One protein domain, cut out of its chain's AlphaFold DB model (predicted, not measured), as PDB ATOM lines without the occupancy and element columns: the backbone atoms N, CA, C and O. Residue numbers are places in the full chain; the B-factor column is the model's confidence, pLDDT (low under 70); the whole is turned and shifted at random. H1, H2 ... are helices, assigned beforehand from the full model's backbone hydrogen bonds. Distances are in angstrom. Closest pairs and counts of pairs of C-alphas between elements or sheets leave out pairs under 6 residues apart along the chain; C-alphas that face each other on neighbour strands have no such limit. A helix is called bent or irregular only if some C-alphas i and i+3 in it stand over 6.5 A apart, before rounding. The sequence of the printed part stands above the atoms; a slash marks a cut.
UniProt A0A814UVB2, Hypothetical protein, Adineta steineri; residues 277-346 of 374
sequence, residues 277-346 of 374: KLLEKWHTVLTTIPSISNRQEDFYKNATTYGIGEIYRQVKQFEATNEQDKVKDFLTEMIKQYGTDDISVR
ATOM      1  N   LYS A 277     134.164 183.754 140.707       76.12
ATOM      2  CA  LYS A 277     135.436 183.705 139.986       76.12
ATOM      3  C   LYS A 277     136.623 183.506 140.926       76.12
ATOM      4  O   LYS A 277     137.506 182.715 140.617       76.12
ATOM      5  N   LEU A 278     136.663 184.199 142.064       79.62
ATOM      6  CA  LEU A 278     137.702 184.006 143.081       79.62
ATOM      7  C   LEU A 278     137.643 182.597 143.688       79.62
ATOM      8  O   LEU A 278     138.682 181.968 143.869       79.62
ATOM      9  N   LEU A 279     136.440 182.095 143.974       81.75
ATOM     10  CA  LEU A 279     136.220 180.757 144.519       81.75
ATOM     11  C   LEU A 279     136.647 179.663 143.523       81.75
ATOM     12  O   LEU A 279     137.353 178.732 143.902       81.75
ATOM     13  N   GLU A 280     136.288 179.803 142.246       86.19
ATOM     14  CA  GLU A 280     136.701 178.903 141.157       86.19
ATOM     15  C   GLU A 280     138.218 178.943 140.910       86.19
ATOM     16  O   GLU A 280     138.863 177.904 140.728       86.19
ATOM     17  N   LYS A 281     138.821 180.137 140.952       88.56
ATOM     18  CA  LYS A 281     140.281 180.287 140.912       88.56
ATOM     19  C   LYS A 281     140.938 179.592 142.097       88.56
ATOM     20  O   LYS A 281     141.901 178.857 141.902       88.56
ATOM     21  N   TRP A 282     140.397 179.767 143.302       90.88
ATOM     22  CA  TRP A 282     140.921 179.103 144.490       90.88
ATOM     23  C   TRP A 282     140.818 177.580 144.387       90.88
ATOM     24  O   TRP A 282     141.786 176.883 144.677       90.88
ATOM     25  N   HIS A 283     139.701 177.059 143.878       91.12
ATOM     26  CA  HIS A 283     139.548 175.634 143.582       91.12
ATOM     27  C   HIS A 283     140.634 175.130 142.625       91.12
ATOM     28  O   HIS A 283     141.253 174.100 142.874       91.12
ATOM     29  N   THR A 284     140.932 175.899 141.576       91.50
ATOM     30  CA  THR A 284     141.988 175.569 140.607       91.50
ATOM     31  C   THR A 284     143.376 175.567 141.254       91.50
ATOM     32  O   THR A 284     144.219 174.752 140.900       91.50
ATOM     33  N   VAL A 285     143.635 176.439 142.232       90.12
ATOM     34  CA  VAL A 285     144.890 176.403 142.998       90.12
ATOM     35  C   VAL A 285     144.927 175.168 143.902       90.12
ATOM     36  O   VAL A 285     145.920 174.441 143.886       90.12
ATOM     37  N   LEU A 286     143.843 174.870 144.625       88.88
ATOM     38  CA  LEU A 286     143.749 173.700 145.507       88.88
ATOM     39  C   LEU A 286     144.010 172.381 144.761       88.88
ATOM     40  O   LEU A 286     144.709 171.520 145.300       88.88
ATOM     41  N   THR A 287     143.510 172.230 143.525       89.44
ATOM     42  CA  THR A 287     143.732 171.017 142.709       89.44
ATOM     43  C   THR A 287     145.199 170.797 142.352       89.44
ATOM     44  O   THR A 287     145.615 169.657 142.144       89.44
ATOM     45  N   THR A 288     146.003 171.864 142.338       88.06
ATOM     46  CA  THR A 288     147.436 171.790 142.024       88.06
ATOM     47  C   THR A 288     148.319 171.444 143.215       88.06
ATOM     48  O   THR A 288     149.480 171.126 142.997       88.06
ATOM     49  N   ILE A 289     147.796 171.460 144.449       84.88
ATOM     50  CA  ILE A 289     148.569 171.188 145.670       84.88
ATOM     51  C   ILE A 289     148.512 169.682 145.992       84.88
ATOM     52  O   ILE A 289     147.489 169.202 146.494       84.88
ATOM     53  N   PRO A 290     149.600 168.909 145.785       82.88
ATOM     54  CA  PRO A 290     149.558 167.453 145.943       82.88
ATOM     55  C   PRO A 290     149.347 167.015 147.397       82.88
ATOM     56  O   PRO A 290     148.706 166.000 147.657       82.88
ATOM     57  N   SER A 291     149.844 167.802 148.360       82.31
ATOM     58  CA  SER A 291     149.808 167.480 149.794       82.31
ATOM     59  C   SER A 291     148.407 167.484 150.409       82.31
ATOM     60  O   SER A 291     148.249 167.060 151.552       82.31
ATOM     61  N   ILE A 292     147.401 167.983 149.688       83.69
ATOM     62  CA  ILE A 292     146.015 168.062 150.162       83.69
ATOM     63  C   ILE A 292     145.027 167.361 149.233       83.69
ATOM     64  O   ILE A 292     143.830 167.559 149.409       83.69
ATOM     65  N   SER A 293     145.480 166.556 148.265       83.94
ATOM     66  CA  SER A 293     144.607 165.970 147.232       83.94
ATOM     67  C   SER A 293     143.393 165.223 147.796       83.94
ATOM     68  O   SER A 293     142.285 165.348 147.289       83.94
ATOM     69  N   ASN A 294     143.573 164.533 148.921       85.75
ATOM     70  CA  ASN A 294     142.524 163.809 149.639       85.75
ATOM     71  C   ASN A 294     141.591 164.693 150.493       85.75
ATOM     72  O   ASN A 294     140.636 164.176 151.063       85.75
ATOM     73  N   ARG A 295     141.874 165.994 150.618       85.56
ATOM     74  CA  ARG A 295     141.121 166.982 151.416       85.56
ATOM     75  C   ARG A 295     140.705 168.219 150.607       85.56
ATOM     76  O   ARG A 295     140.174 169.163 151.187       85.56
ATOM     77  N   GLN A 296     140.937 168.240 149.291       86.00
ATOM     78  CA  GLN A 296     140.631 169.383 148.413       86.00
ATOM     79  C   GLN A 296     139.166 169.826 148.529       86.00
ATOM     80  O   GLN A 296     138.893 171.011 148.723       86.00
ATOM     81  N   GLU A 297     138.240 168.866 148.506       85.25
ATOM     82  CA  GLU A 297     136.800 169.116 148.642       85.25
ATOM     83  C   GLU A 297     136.430 169.743 149.992       85.25
ATOM     84  O   GLU A 297     135.583 170.634 150.053       85.25
ATOM     85  N   ASP A 298     137.100 169.355 151.079       83.88
ATOM     86  CA  ASP A 298     136.849 169.934 152.401       83.88
ATOM     87  C   ASP A 298     137.284 171.404 152.455       83.88
ATOM     88  O   ASP A 298     136.558 172.259 152.973       83.88
ATOM     89  N   PHE A 299     138.446 171.729 151.879       85.69
ATOM     90  CA  PHE A 299     138.918 173.113 151.774       85.69
ATOM     91  C   PHE A 299     137.987 173.965 150.910       85.69
ATOM     92  O   PHE A 299     137.624 175.076 151.314       85.69
ATOM     93  N   TYR A 300     137.541 173.431 149.772       84.88
ATOM     94  CA  TYR A 300     136.613 174.113 148.877       84.88
ATOM     95  C   TYR A 300     135.235 174.333 149.515       84.88
ATOM     96  O   TYR A 300     134.678 175.436 149.465       84.88
ATOM     97  N   LYS A 301     134.704 173.321 150.206       80.75
ATOM     98  CA  LYS A 301     133.448 173.419 150.956       80.75
ATOM     99  C   LYS A 301     133.541 174.448 152.081       80.75
ATOM    100  O   LYS A 301     132.603 175.226 152.272       80.75
ATOM    101  N   ASN A 302     134.668 174.504 152.790       77.25
ATOM    102  CA  ASN A 302     134.906 175.514 153.822       77.25
ATOM    103  C   ASN A 302     134.983 176.923 153.220       77.25
ATOM    104  O   ASN A 302     134.290 177.817 153.700       77.25
ATOM    105  N   ALA A 303     135.721 177.112 152.123       79.75
ATOM    106  CA  ALA A 303     135.782 178.387 151.405       79.75
ATOM    107  C   ALA A 303     134.394 178.841 150.912       79.75
ATOM    108  O   ALA A 303     134.018 180.002 151.062       79.75
ATOM    109  N   THR A 304     133.586 177.907 150.405       71.06
ATOM    110  CA  THR A 304     132.199 178.167 149.989       71.06
ATOM    111  C   THR A 304     131.310 178.570 151.170       71.06
ATOM    112  O   THR A 304     130.435 179.425 151.038       71.06
ATOM    113  N   THR A 305     131.520 177.955 152.334       64.50
ATOM    114  CA  THR A 305     130.688 178.160 153.529       64.50
ATOM    115  C   THR A 305     131.012 179.470 154.245       64.50
ATOM    116  O   THR A 305     130.086 180.174 154.673       64.50
ATOM    117  N   TYR A 306     132.308 179.777 154.364       61.44
ATOM    118  CA  TYR A 306     132.867 180.833 155.211       61.44
ATOM    119  C   TYR A 306     133.444 182.026 154.434       61.44
ATOM    120  O   TYR A 306     133.868 182.998 155.054       61.44
ATOM    121  N   GLY A 307     133.436 181.990 153.103       71.81
ATOM    122  CA  GLY A 307     133.717 183.157 152.273       71.81
ATOM    123  C   GLY A 307     135.199 183.523 152.167       71.81
ATOM    124  O   GLY A 307     136.104 182.704 152.348       71.81
ATOM    125  N   ILE A 308     135.451 184.792 151.842       71.19
ATOM    126  CA  ILE A 308     136.776 185.288 151.445       71.19
ATOM    127  C   ILE A 308     137.832 185.212 152.557       71.19
ATOM    128  O   ILE A 308     139.005 184.965 152.277       71.19
ATOM    129  N   GLY A 309     137.427 185.375 153.820       72.06
ATOM    130  CA  GLY A 309     138.339 185.263 154.962       72.06
ATOM    131  C   GLY A 309     138.901 183.847 155.116       72.06
ATOM    132  O   GLY A 309     140.082 183.671 155.416       72.06
ATOM    133  N   GLU A 310     138.084 182.828 154.834       79.69
ATOM    134  CA  GLU A 310     138.527 181.433 154.853       79.69
ATOM    135  C   GLU A 310     139.453 181.122 153.674       79.69
ATOM    136  O   GLU A 310     140.476 180.469 153.874       79.69
ATOM    137  N   ILE A 311     139.173 181.661 152.482       83.06
ATOM    138  CA  ILE A 311     140.092 181.573 151.335       83.06
ATOM    139  C   ILE A 311     141.460 182.160 151.713       83.06
ATOM    140  O   ILE A 311     142.477 181.488 151.570       83.06
ATOM    141  N   TYR A 312     141.501 183.371 152.275       83.50
ATOM    142  CA  TYR A 312     142.758 184.011 152.680       83.50
ATOM    143  C   TYR A 312     143.531 183.212 153.737       83.50
ATOM    144  O   TYR A 312     144.752 183.071 153.643       83.50
ATOM    145  N   ARG A 313     142.830 182.643 154.726       83.19
ATOM    146  CA  ARG A 313     143.443 181.773 155.738       83.19
ATOM    147  C   ARG A 313     144.106 180.556 155.096       83.19
ATOM    148  O   ARG A 313     145.237 180.223 155.449       83.19
ATOM    149  N   GLN A 314     143.411 179.896 154.172       87.75
ATOM    150  CA  GLN A 314     143.941 178.729 153.470       87.75
ATOM    151  C   GLN A 314     145.139 179.114 152.588       87.75
ATOM    152  O   GLN A 314     146.167 178.445 152.634       87.75
ATOM    153  N   VAL A 315     145.069 180.240 151.874       87.75
ATOM    154  CA  VAL A 315     146.197 180.784 151.098       87.75
ATOM    155  C   VAL A 315     147.427 181.000 151.981       87.75
ATOM    156  O   VAL A 315     148.514 180.547 151.635       87.75
ATOM    157  N   LYS A 316     147.264 181.612 153.161       84.12
ATOM    158  CA  LYS A 316     148.359 181.796 154.127       84.12
ATOM    159  C   LYS A 316     148.907 180.482 154.676       84.12
ATOM    160  O   LYS A 316     150.113 180.360 154.862       84.12
ATOM    161  N   GLN A 317     148.050 179.484 154.881       85.06
ATOM    162  CA  GLN A 317     148.471 178.141 155.281       85.06
ATOM    163  C   GLN A 317     149.352 177.469 154.213       85.06
ATOM    164  O   GLN A 317     150.265 176.720 154.559       85.06
ATOM    165  N   PHE A 318     149.104 177.746 152.932       85.81
ATOM    166  CA  PHE A 318     149.848 177.157 151.819       85.81
ATOM    167  C   PHE A 318     150.969 178.050 151.268       85.81
ATOM    168  O   PHE A 318     151.710 177.612 150.397       85.81
ATOM    169  N   GLU A 319     151.170 179.254 151.805       79.38
ATOM    170  CA  GLU A 319     152.239 180.176 151.380       79.38
ATOM    171  C   GLU A 319     153.653 179.601 151.617       79.38
ATOM    172  O   GLU A 319     154.622 180.058 151.012       79.38
ATOM    173  N   ALA A 320     153.776 178.585 152.476       71.81
ATOM    174  CA  ALA A 320     155.029 177.898 152.791       71.81
ATOM    175  C   ALA A 320     155.215 176.545 152.066       71.81
ATOM    176  O   ALA A 320     156.188 175.848 152.350       71.81
ATOM    177  N   THR A 321     154.306 176.134 151.171       69.19
ATOM    178  CA  THR A 321     154.438 174.857 150.438       69.19
ATOM    179  C   THR A 321     155.246 175.006 149.143       69.19
ATOM    180  O   THR A 321     155.469 176.109 148.653       69.19
ATOM    181  N   ASN A 322     155.681 173.874 148.571       62.78
ATOM    182  CA  ASN A 322     156.464 173.822 147.325       62.78
ATOM    183  C   ASN A 322     155.713 174.358 146.086       62.78
ATOM    184  O   ASN A 322     156.356 174.684 145.097       62.78
ATOM    185  N   GLU A 323     154.384 174.505 146.134       66.75
ATOM    186  CA  GLU A 323     153.563 175.128 145.073       66.75
ATOM    187  C   GLU A 323     153.455 176.655 145.268       66.75
ATOM    188  O   GLU A 323     152.416 177.279 145.027       66.75
ATOM    189  N   GLN A 324     154.542 177.253 145.762       71.56
ATOM    190  CA  GLN A 324     154.564 178.602 146.315       71.56
ATOM    191  C   GLN A 324     154.135 179.666 145.304       71.56
ATOM    192  O   GLN A 324     153.487 180.635 145.689       71.56
ATOM    193  N   ASP A 325     154.463 179.477 144.026       83.06
ATOM    194  CA  ASP A 325     154.258 180.492 142.994       83.06
ATOM    195  C   ASP A 325     152.768 180.709 142.698       83.06
ATOM    196  O   ASP A 325     152.292 181.839 142.750       83.06
ATOM    197  N   LYS A 326     151.978 179.638 142.533       84.44
ATOM    198  CA  LYS A 326     150.528 179.754 142.276       84.44
ATOM    199  C   LYS A 326     149.766 180.303 143.479       84.44
ATOM    200  O   LYS A 326     148.828 181.084 143.322       84.44
ATOM    201  N   VAL A 327     150.164 179.898 144.686       87.88
ATOM    202  CA  VAL A 327     149.561 180.397 145.929       87.88
ATOM    203  C   VAL A 327     149.915 181.873 146.140       87.88
ATOM    204  O   VAL A 327     149.042 182.655 146.516       87.88
ATOM    205  N   LYS A 328     151.158 182.282 145.846       86.31
ATOM    206  CA  LYS A 328     151.602 183.685 145.907       86.31
ATOM    207  C   LYS A 328     150.944 184.561 144.847       86.31
ATOM    208  O   LYS A 328     150.549 185.684 145.170       86.31
ATOM    209  N   ASP A 329     150.784 184.068 143.623       88.19
ATOM    210  CA  ASP A 329     150.091 184.787 142.551       88.19
ATOM    211  C   ASP A 329     148.634 185.044 142.935       88.19
ATOM    212  O   ASP A 329     148.150 186.176 142.868       88.19
ATOM    213  N   PHE A 330     147.958 184.011 143.442       90.56
ATOM    214  CA  PHE A 330     146.586 184.128 143.920       90.56
ATOM    215  C   PHE A 330     146.470 185.069 145.132       90.56
ATOM    216  O   PHE A 330     145.576 185.915 145.176       90.56
ATOM    217  N   LEU A 331     147.402 184.994 146.090       87.31
ATOM    218  CA  LEU A 331     147.471 185.921 147.224       87.31
ATOM    219  C   LEU A 331     147.655 187.374 146.767       87.31
ATOM    220  O   LEU A 331     147.011 188.279 147.297       87.31
ATOM    221  N   THR A 332     148.524 187.601 145.782       84.50
ATOM    222  CA  THR A 332     148.793 188.931 145.222       84.50
ATOM    223  C   THR A 332     147.554 189.482 144.523       84.50
ATOM    224  O   THR A 332     147.215 190.652 144.710       84.50
ATOM    225  N   GLU A 333     146.835 188.644 143.774       83.12
ATOM    226  CA  GLU A 333     145.565 189.019 143.150       83.12
ATOM    227  C   GLU A 333     144.504 189.377 144.202       83.12
ATOM    228  O   GLU A 333     143.881 190.438 144.109       83.12
ATOM    229  N   MET A 334     144.363 188.558 145.249       78.81
ATOM    230  CA  MET A 334     143.470 188.848 146.374       78.81
ATOM    231  C   MET A 334     143.806 190.186 147.038       78.81
ATOM    232  O   MET A 334     142.926 191.029 147.219       78.81
ATOM    233  N   ILE A 335     145.078 190.413 147.374       76.19
ATOM    234  CA  ILE A 335     145.542 191.658 147.997       76.19
ATOM    235  C   ILE A 335     145.288 192.859 147.084       76.19
ATOM    236  O   ILE A 335     144.861 193.906 147.565       76.19
ATOM    237  N   LYS A 336     145.501 192.720 145.774       72.56
ATOM    238  CA  LYS A 336     145.241 193.788 144.805       72.56
ATOM    239  C   LYS A 336     143.752 194.135 144.714       72.56
ATOM    240  O   LYS A 336     143.418 195.308 144.576       72.56
ATOM    241  N   GLN A 337     142.874 193.135 144.763       65.12
ATOM    242  CA  GLN A 337     141.431 193.329 144.607       65.12
ATOM    243  C   GLN A 337     140.765 193.863 145.882       65.12
ATOM    244  O   GLN A 337     139.841 194.668 145.788       65.12
ATOM    245  N   TYR A 338     141.222 193.429 147.058       62.44
ATOM    246  CA  TYR A 338     140.522 193.691 148.318       62.44
ATOM    247  C   TYR A 338     141.350 194.451 149.361       62.44
ATOM    248  O   TYR A 338     140.765 194.936 150.318       62.44
ATOM    249  N   GLY A 339     142.669 194.581 149.193       57.06
ATOM    250  CA  GLY A 339     143.579 195.197 150.165       57.06
ATOM    251  C   GLY A 339     144.003 194.241 151.289       57.06
ATOM    252  O   GLY A 339     143.186 193.516 151.852       57.06
ATOM    253  N   THR A 340     145.293 194.230 151.648       59.31
ATOM    254  CA  THR A 340     145.837 193.322 152.681       59.31
ATOM    255  C   THR A 340     145.173 193.518 154.040       59.31
ATOM    256  O   THR A 340     144.805 192.542 154.696       59.31
ATOM    257  N   ASP A 341     145.007 194.774 154.456       49.50
ATOM    258  CA  ASP A 341     144.443 195.102 155.762       49.50
ATOM    259  C   ASP A 341     142.973 194.675 155.847       49.50
ATOM    260  O   ASP A 341     142.593 194.004 156.805       49.50
ATOM    261  N   ASP A 342     142.187 194.944 154.803       47.88
ATOM    262  CA  ASP A 342     140.766 194.595 154.715       47.88
ATOM    263  C   ASP A 342     140.529 193.082 154.694       47.88
ATOM    264  O   ASP A 342     139.634 192.593 155.379       47.88
ATOM    265  N   ILE A 343     141.327 192.306 153.955       59.22
ATOM    266  CA  ILE A 343     141.176 190.843 153.925       59.22
ATOM    267  C   ILE A 343     141.554 190.219 155.275       59.22
ATOM    268  O   ILE A 343     140.907 189.273 155.722       59.22
ATOM    269  N   SER A 344     142.584 190.754 155.940       55.12
ATOM    270  CA  SER A 344     143.105 190.196 157.195       55.12
ATOM    271  C   SER A 344     142.150 190.332 158.385       55.12
ATOM    272  O   SER A 344     142.232 189.547 159.332       55.12
ATOM    273  N   VAL A 345     141.247 191.316 158.341       45.50
ATOM    274  CA  VAL A 345     140.276 191.585 159.410       45.50
ATOM    275  C   VAL A 345     138.894 190.988 159.142       45.50
ATOM    276  O   VAL A 345     138.094 190.919 160.076       45.50
ATOM    277  N   ARG A 346     138.618 190.527 157.912       50.03
ATOM    278  CA  ARG A 346     137.320 189.952 157.524       50.03
ATOM    279  C   ARG A 346     137.059 188.627 158.234       50.03
ATOM    280  O   ARG A 346     137.780 187.647 158.035       50.03
TER     281      ARG A 346
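This is residues 277 to 346 of the 374 residues of the protein "Hypothetical protein" of Adineta steineri (UniProt A0A814UVB2). Four helices, H1 to H4, stand side by side in an up-and-down bundle, each running against the one before it, with H1 and H4 meeting as well to close the ring. A short fifth helix, H5, lies crosswise at the end of the bundle where H3 begins and H4 ends. The printed part has 70 residues with five named helices in the order H1, H2, H3, H4, H5 and no named strand; the class is all helix. The whole is compact, with a radius of gyration of the C-alphas of 11.1 A, and rounded, spanning 31 by 26 by 19 A.

H1, residues 277 to 288, touches H2, residues 290 to 306, opposite ways at a shallow tilt of 20 degrees; the closest C-alphas, of Leu 286 and Gln 296, are 6.1 A apart. H2 is irregular, with C-alphas 291 and 294 8.2 A apart, and has a kink of 64 degrees near residue 297. With residues 299 to 303 alone it touches H3, residues 308 to 318, opposite ways at a shallow tilt of 19 degrees; the closest C-alphas, of Ala 303 and Glu 310, are 5.4 A apart. H3 touches H4, residues 324 to 338, opposite ways at a shallow tilt of 26 degrees; the closest C-alphas, of Val 315 and Val 327, are 6.2 A apart. H1 and H2, H2 and H3, and H3 and H4 are hairpins. With residues 281 to 285 alone, H1 touches residues 326 to 330 of H4, opposite ways at a shallow tilt of 11 degrees; the closest C-alphas, of Val 285 and Lys 326, are 6.6 A apart. H1 and H3 are close but not clearly touching, with the closest C-alphas, of Trp 282 and Ile 311, 7.3 A apart, while H2 and H4 are apart. H3 is the hub, and the third helix it touches is H5, residues 340 to 345, only just about perpendicular at 70.4 degrees; the closest C-alphas, of Gly 309 and Ile 343, are 6.3 A apart. In H3, H4 and H5 every O i to N i+4 pair is within hydrogen-bond range; in H1 7 of 8 are, and in H2 9 of 13.

H1 begins at C-alpha 277 (135.436, 183.705, 139.986) and is 17.0 A long. H2 is 23.3 A, H3 15.4 A and H4 20.7 A from first to last C-alpha; H4 begins at C-alpha 324 (154.564, 178.602, 146.315). H5, 8.9 A long, ends at C-alpha 345 (140.276, 191.585, 159.410).

The two C-alphas farthest apart, of Asn 294 and Asp 341, are 31.9 A apart. The printed part has no cut, and the four links between helices are tight. The mean pLDDT of the printed part is 77.7; residues 305 to 306, 321 to 323 and 337 to 346 are under 70.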